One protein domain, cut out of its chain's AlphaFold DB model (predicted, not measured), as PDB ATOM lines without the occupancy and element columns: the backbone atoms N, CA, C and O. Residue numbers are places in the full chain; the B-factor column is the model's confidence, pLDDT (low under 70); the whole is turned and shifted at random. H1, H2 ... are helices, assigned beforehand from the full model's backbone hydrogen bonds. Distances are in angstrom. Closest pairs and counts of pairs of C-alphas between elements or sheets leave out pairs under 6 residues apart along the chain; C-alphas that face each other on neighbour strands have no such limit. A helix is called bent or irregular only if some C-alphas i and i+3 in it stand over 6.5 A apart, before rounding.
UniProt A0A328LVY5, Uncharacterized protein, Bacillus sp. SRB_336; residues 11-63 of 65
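This is residues 11 to 63 of the 65 residues of an uncharacterized protein of Bacillus sp. SRB_336 (UniProt A0A328LVY5). Two separate helices, H1 then H2, lie toward opposite ends of an extended chain, with a long looping link between them and no shared core. Residues 35 to 40 of that link stick out to one side. The printed part has 53 residues with two named helices and no named strand, and its class is all helix. It is extended, with a radius of gyration of the C-alphas of 17.2 A, and a rod spanning 53 by 26 by 16 A.

H1, residues 15 to 31, begins at C-alpha 15 (30.925, 14.778, 56.506) and measures 22.3 A. It is irregular: C-alphas 28 and 31 are 7.7 A apart. H2, residues 51 to 61, measures 15.8 A and ends at C-alpha 61 (49.571, 33.211, 17.235).

H1 and H2 are apart. Every O i to N i+4 pair is within hydrogen-bond range in H2, and 11 of 13 in H1.

The farthest C-alphas, of Asp 14 and Lys 63, are 54.5 A apart. The printed part has no cut. Residues 32 to 50 form a long link. Residues 27 to 48 and 61 to 63 have pLDDT under 70.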
ATOM      1  N   GLY A  11      28.470  23.704  56.179       86.19
ATOM      2  CA  GLY A  11      29.424  23.317  57.227       86.19
ATOM      3  C   GLY A  11      28.804  22.719  58.494       86.19
ATOM      4  O   GLY A  11      29.535  22.284  59.373       86.19
ATOM      5  N   SER A  12      27.473  22.702  58.604       90.00
ATOM      6  CA  SER A  12      26.762  22.063  59.721       90.00
ATOM      7  C   SER A  12      26.154  20.699  59.369       90.00
ATOM      8  O   SER A  12      25.432  20.127  60.180       90.00
ATOM      9  N   MET A  13      26.383  20.210  58.144       87.56
ATOM     10  CA  MET A  13      25.974  18.871  57.706       87.56
ATOM     11  C   MET A  13      27.026  17.822  58.082       87.56
ATOM     12  O   MET A  13      28.190  18.165  58.264       87.56
ATOM     13  N   ASP A  14      26.634  16.546  58.103       92.25
ATOM     14  CA  ASP A  14      27.562  15.424  58.279       92.25
ATOM     15  C   ASP A  14      28.583  15.329  57.130       92.25
ATOM     16  O   ASP A  14      28.269  15.639  55.973       92.25
ATOM     17  N   ASP A  15      29.791  14.850  57.439       90.31
ATOM     18  CA  ASP A  15      30.925  14.778  56.506       90.31
ATOM     19  C   ASP A  15      30.600  14.000  55.220       90.31
ATOM     20  O   ASP A  15      30.959  14.426  54.115       90.31
ATOM     21  N   ASP A  16      29.853  12.898  55.332       91.44
ATOM     22  CA  ASP A  16      29.428  12.096  54.178       91.44
ATOM     23  C   ASP A  16      28.552  12.906  53.215       91.44
ATOM     24  O   ASP A  16      28.738  12.881  51.992       91.44
ATOM     25  N   LYS A  17      27.640  13.708  53.768       92.38
ATOM     26  CA  LYS A  17      26.733  14.557  52.995       92.38
ATOM     27  C   LYS A  17      27.473  15.735  52.362       92.38
ATOM     28  O   LYS A  17      27.220  16.059  51.198       92.38
ATOM     29  N   GLN A  18      28.425  16.342  53.075       92.69
ATOM     30  CA  GLN A  18      29.292  17.391  52.524       92.69
ATOM     31  C   GLN A  18      30.114  16.878  51.334       92.69
ATOM     32  O   GLN A  18      30.223  17.558  50.306       92.69
ATOM     33  N   ARG A  19      30.658  15.659  51.442       89.81
ATOM     34  CA  ARG A  19      31.446  15.011  50.388       89.81
ATOM     35  C   ARG A  19      30.605  14.700  49.155       89.81
ATOM     36  O   ARG A  19      31.054  14.951  48.034       89.81
ATOM     37  N   GLU A  20      29.389  14.195  49.343       90.00
ATOM     38  CA  GLU A  20      28.459  13.934  48.244       90.00
ATOM     39  C   GLU A  20      28.086  15.227  47.503       90.00
ATOM     40  O   GLU A  20      28.174  15.285  46.273       90.00
ATOM     41  N   ILE A  21      27.732  16.286  48.238       88.12
ATOM     42  CA  ILE A  21      27.390  17.596  47.661       88.12
ATOM     43  C   ILE A  21      28.600  18.198  46.931       88.12
ATOM     44  O   ILE A  21      28.456  18.657  45.797       88.12
ATOM     45  N   SER A  22      29.799  18.128  47.519       87.19
ATOM     46  CA  SER A  22      31.052  18.563  46.880       87.19
ATOM     47  C   SER A  22      31.322  17.810  45.577       87.19
ATOM     48  O   SER A  22      31.663  18.415  44.559       87.19
ATOM     49  N   SER A  23      31.121  16.487  45.574       84.94
ATOM     50  CA  SER A  23      31.283  15.655  44.379       84.94
ATOM     51  C   SER A  23      30.290  16.041  43.280       84.94
ATOM     52  O   SER A  23      30.683  16.182  42.121       84.94
ATOM     53  N   LYS A  24      29.019  16.272  43.632       85.81
ATOM     54  CA  LYS A  24      27.985  16.731  42.690       85.81
ATOM     55  C   LYS A  24      28.293  18.125  42.134       85.81
ATOM     56  O   LYS A  24      28.181  18.317  40.925       85.81
ATOM     57  N   GLY A  25      28.742  19.062  42.973       82.75
ATOM     58  CA  GLY A  25      29.126  20.416  42.557       82.75
ATOM     59  C   GLY A  25      30.305  20.433  41.579       82.75
ATOM     60  O   GLY A  25      30.254  21.127  40.562       82.75
ATOM     61  N   GLY A  26      31.323  19.601  41.824       74.56
ATOM     62  CA  GLY A  26      32.445  19.415  40.900       74.56
ATOM     63  C   GLY A  26      32.032  18.773  39.569       74.56
ATOM     64  O   GLY A  26      32.533  19.167  38.520       74.56
ATOM     65  N   LYS A  27      31.080  17.828  39.588       69.88
ATOM     66  CA  LYS A  27      30.520  17.191  38.381       69.88
ATOM     67  C   LYS A  27      29.686  18.140  37.523       69.88
ATOM     68  O   LYS A  27      29.847  18.138  36.307       69.88
ATOM     69  N   ALA A  28      28.825  18.945  38.141       67.44
ATOM     70  CA  ALA A  28      27.951  19.878  37.431       67.44
ATOM     71  C   ALA A  28      28.722  21.048  36.793       67.44
ATOM     72  O   ALA A  28      28.345  21.548  35.736       67.44
ATOM     73  N   SER A  29      29.833  21.456  37.405       63.25
ATOM     74  CA  SER A  29      30.649  22.587  36.957       63.25
ATOM     75  C   SER A  29      31.684  22.162  35.909       63.25
ATOM     76  O   SER A  29      32.865  22.330  36.155       63.25
ATOM     77  N   HIS A  30      31.281  21.527  34.797       55.94
ATOM     78  CA  HIS A  30      32.093  21.269  33.578       55.94
ATOM     79  C   HIS A  30      33.602  20.928  33.752       55.94
ATOM     80  O   HIS A  30      34.425  21.211  32.887       55.94
ATOM     81  N   GLY A  31      33.964  20.280  34.859       57.72
ATOM     82  CA  GLY A  31      35.339  19.959  35.252       57.72
ATOM     83  C   GLY A  31      35.394  18.796  36.244       57.72
ATOM     84  O   GLY A  31      36.407  18.568  36.903       57.72
ATOM     85  N   GLY A  32      34.294  18.047  36.365       52.81
ATOM     86  CA  GLY A  32      34.189  16.874  37.217       52.81
ATOM     87  C   GLY A  32      34.931  15.698  36.627       52.81
ATOM     88  O   GLY A  32      34.318  14.756  36.134       52.81
ATOM     89  N   GLN A  33      36.253  15.735  36.710       58.69
ATOM     90  CA  GLN A  33      37.117  14.610  36.391       58.69
ATOM     91  C   GLN A  33      36.982  13.540  37.487       58.69
ATOM     92  O   GLN A  33      37.864  13.317  38.313       58.69
ATOM     93  N   SER A  34      35.821  12.892  37.536       59.00
ATOM     94  CA  SER A  34      35.566  11.742  38.390       59.00
ATOM     95  C   SER A  34      35.831  10.472  37.596       59.00
ATOM     96  O   SER A  34      34.919   9.919  36.996       59.00
ATOM     97  N   ARG A  35      37.075   9.995  37.704       56.97
ATOM     98  CA  ARG A  35      37.441   8.572  37.632       56.97
ATOM     99  C   ARG A  35      37.040   7.873  36.325       56.97
ATOM    100  O   ARG A  35      36.203   6.978  36.333       56.97
ATOM    101  N   SER A  36      37.722   8.218  35.236       44.59
ATOM    102  CA  SER A  36      37.978   7.207  34.211       44.59
ATOM    103  C   SER A  36      39.088   6.300  34.721       44.59
ATOM    104  O   SER A  36      40.191   6.749  35.027       44.59
ATOM    105  N   ASP A  37      38.727   5.037  34.858       49.94
ATOM    106  CA  ASP A  37      39.584   3.869  34.782       49.94
ATOM    107  C   ASP A  37      40.638   4.010  33.666       49.94
ATOM    108  O   ASP A  37      40.412   3.680  32.508       49.94
ATOM    109  N   SER A  38      41.778   4.611  33.988       45.00
ATOM    110  CA  SER A  38      42.981   4.546  33.172       45.00
ATOM    111  C   SER A  38      44.145   5.055  34.006       45.00
ATOM    112  O   SER A  38      44.063   6.075  34.692       45.00
ATOM    113  N   SER A  39      45.238   4.324  33.939       48.78
ATOM    114  CA  SER A  39      46.563   4.528  34.517       48.78
ATOM    115  C   SER A  39      47.263   5.842  34.112       48.78
ATOM    116  O   SER A  39      48.476   5.869  33.940       48.78
ATOM    117  N   GLN A  40      46.544   6.959  33.972       51.78
ATOM    118  CA  GLN A  40      47.063   8.179  33.359       51.78
ATOM    119  C   GLN A  40      46.351   9.434  33.896       51.78
ATOM    120  O   GLN A  40      45.607  10.105  33.187       51.78
ATOM    121  N   SER A  41      46.557   9.806  35.162       48.00
ATOM    122  CA  SER A  41      46.141  11.148  35.605       48.00
ATOM    123  C   SER A  41      47.034  11.728  36.694       48.00
ATOM    124  O   SER A  41      46.601  12.100  37.780       48.00
ATOM    125  N   LYS A  42      48.318  11.866  36.356       49.62
ATOM    126  CA  LYS A  42      49.233  12.811  37.009       49.62
ATOM    127  C   LYS A  42      49.032  14.240  36.470       49.62
ATOM    128  O   LYS A  42      50.002  14.898  36.125       49.62
ATOM    129  N   SER A  43      47.788  14.713  36.368       51.31
ATOM    130  CA  SER A  43      47.513  16.085  35.896       51.31
ATOM    131  C   SER A  43      46.403  16.801  36.667       51.31
ATOM    132  O   SER A  43      45.942  17.852  36.241       51.31
ATOM    133  N   ALA A  44      45.991  16.295  37.833       53.81
ATOM    134  CA  ALA A  44      45.058  16.993  38.725       53.81
ATOM    135  C   ALA A  44      45.773  18.023  39.623       53.81
ATOM    136  O   ALA A  44      45.499  18.131  40.815       53.81
ATOM    137  N   GLY A  45      46.732  18.757  39.064       54.06
ATOM    138  CA  GLY A  45      47.542  19.689  39.832       54.06
ATOM    139  C   GLY A  45      48.462  20.511  38.957       54.06
ATOM    140  O   GLY A  45      49.667  20.338  39.038       54.06
ATOM    141  N   SER A  46      47.915  21.387  38.118       54.69
ATOM    142  CA  SER A  46      48.600  22.604  37.670       54.69
ATOM    143  C   SER A  46      47.576  23.521  37.020       54.69
ATOM    144  O   SER A  46      47.059  23.235  35.946       54.69
ATOM    145  N   ARG A  47      47.286  24.649  37.671       59.09
ATOM    146  CA  ARG A  47      46.511  25.777  37.121       59.09
ATOM    147  C   ARG A  47      47.291  26.519  36.014       59.09
ATOM    148  O   ARG A  47      47.216  27.734  35.905       59.09
ATOM    149  N   GLY A  48      48.066  25.788  35.224       62.44
ATOM    150  CA  GLY A  48      48.929  26.274  34.160       62.44
ATOM    151  C   GLY A  48      49.360  25.071  33.334       62.44
ATOM    152  O   GLY A  48      49.848  24.090  33.889       62.44
ATOM    153  N   GLY A  49      49.094  25.104  32.029       71.56
ATOM    154  CA  GLY A  49      49.512  24.041  31.115       71.56
ATOM    155  C   GLY A  49      51.031  23.841  31.125       71.56
ATOM    156  O   GLY A  49      51.783  24.656  31.657       71.56
ATOM    157  N   SER A  50      51.499  22.747  30.518       75.81
ATOM    158  CA  SER A  50      52.941  22.495  30.376       75.81
ATOM    159  C   SER A  50      53.622  23.617  29.580       75.81
ATOM    160  O   SER A  50      53.001  24.232  28.710       75.81
ATOM    161  N   HIS A  51      54.913  23.843  29.830       74.12
ATOM    162  CA  HIS A  51      55.739  24.778  29.067       74.12
ATOM    163  C   HIS A  51      55.602  24.561  27.550       74.12
ATOM    164  O   HIS A  51      55.338  25.511  26.815       74.12
ATOM    165  N   GLU A  52      55.629  23.303  27.098       70.56
ATOM    166  CA  GLU A  52      55.372  22.912  25.706       70.56
ATOM    167  C   GLU A  52      54.051  23.463  25.150       70.56
ATOM    168  O   GLU A  52      53.967  23.847  23.984       70.56
ATOM    169  N   GLN A  53      52.996  23.508  25.968       80.81
ATOM    170  CA  GLN A  53      51.693  24.016  25.545       80.81
ATOM    171  C   GLN A  53      51.702  25.536  25.396       80.81
ATOM    172  O   GLN A  53      51.131  26.047  24.434       80.81
ATOM    173  N   HIS A  54      52.387  26.251  26.293       76.25
ATOM    174  CA  HIS A  54      52.589  27.697  26.172       76.25
ATOM    175  C   HIS A  54      53.408  28.049  24.929       76.25
ATOM    176  O   HIS A  54      53.022  28.932  24.163       76.25
ATOM    177  N   VAL A  55      54.497  27.315  24.689       81.88
ATOM    178  CA  VAL A  55      55.333  27.472  23.494       81.88
ATOM    179  C   VAL A  55      54.511  27.211  22.233       81.88
ATOM    180  O   VAL A  55      54.530  28.018  21.306       81.88
ATOM    181  N   LYS A  56      53.730  26.126  22.201       78.50
ATOM    182  CA  LYS A  56      52.866  25.805  21.060       78.50
ATOM    183  C   LYS A  56      51.813  26.889  20.827       78.50
ATOM    184  O   LYS A  56      51.638  27.295  19.684       78.50
ATOM    185  N   ALA A  57      51.158  27.386  21.875       78.75
ATOM    186  CA  ALA A  57      50.174  28.463  21.766       78.75
ATOM    187  C   ALA A  57      50.793  29.761  21.213       78.75
ATOM    188  O   ALA A  57      50.243  30.341  20.278       78.75
ATOM    189  N   GLY A  58      51.972  30.161  21.707       78.31
ATOM    190  CA  GLY A  58      52.701  31.327  21.194       78.31
ATOM    191  C   GLY A  58      53.195  31.154  19.753       78.31
ATOM    192  O   GLY A  58      53.177  32.091  18.964       78.31
ATOM    193  N   GLN A  59      53.576  29.940  19.346       77.50
ATOM    194  CA  GLN A  59      53.927  29.674  17.948       77.50
ATOM    195  C   GLN A  59      52.720  29.740  17.001       77.50
ATOM    196  O   GLN A  59      52.890  30.067  15.828       77.50
ATOM    197  N   GLN A  60      51.513  29.392  17.461       72.56
ATOM    198  CA  GLN A  60      50.305  29.463  16.631       72.56
ATOM    199  C   GLN A  60      49.838  30.907  16.404       72.56
ATOM    200  O   GLN A  60      49.345  31.205  15.318       72.56
ATOM    201  N   SER A  61      50.022  31.815  17.369       69.62
ATOM    202  CA  SER A  61      49.571  33.211  17.235       69.62
ATOM    203  C   SER A  61      50.275  33.991  16.122       69.62
ATOM    204  O   SER A  61      49.724  34.966  15.630       69.62
ATOM    205  N   HIS A  62      51.454  33.548  15.679       65.56
ATOM    206  CA  HIS A  62      52.191  34.178  14.577       65.56
ATOM    207  C   HIS A  62      51.866  33.608  13.190       65.56
ATOM    208  O   HIS A  62      52.392  34.105  12.203       65.56
ATOM    209  N   LYS A  63      51.027  32.568  13.093       66.62
ATOM    210  CA  LYS A  63      50.695  31.915  11.810       66.62
ATOM    211  C   LYS A  63      49.394  32.418  11.184       66.62
ATOM    212  O   LYS A  63      48.997  31.905  10.146       66.62
TER     213      LYS A  63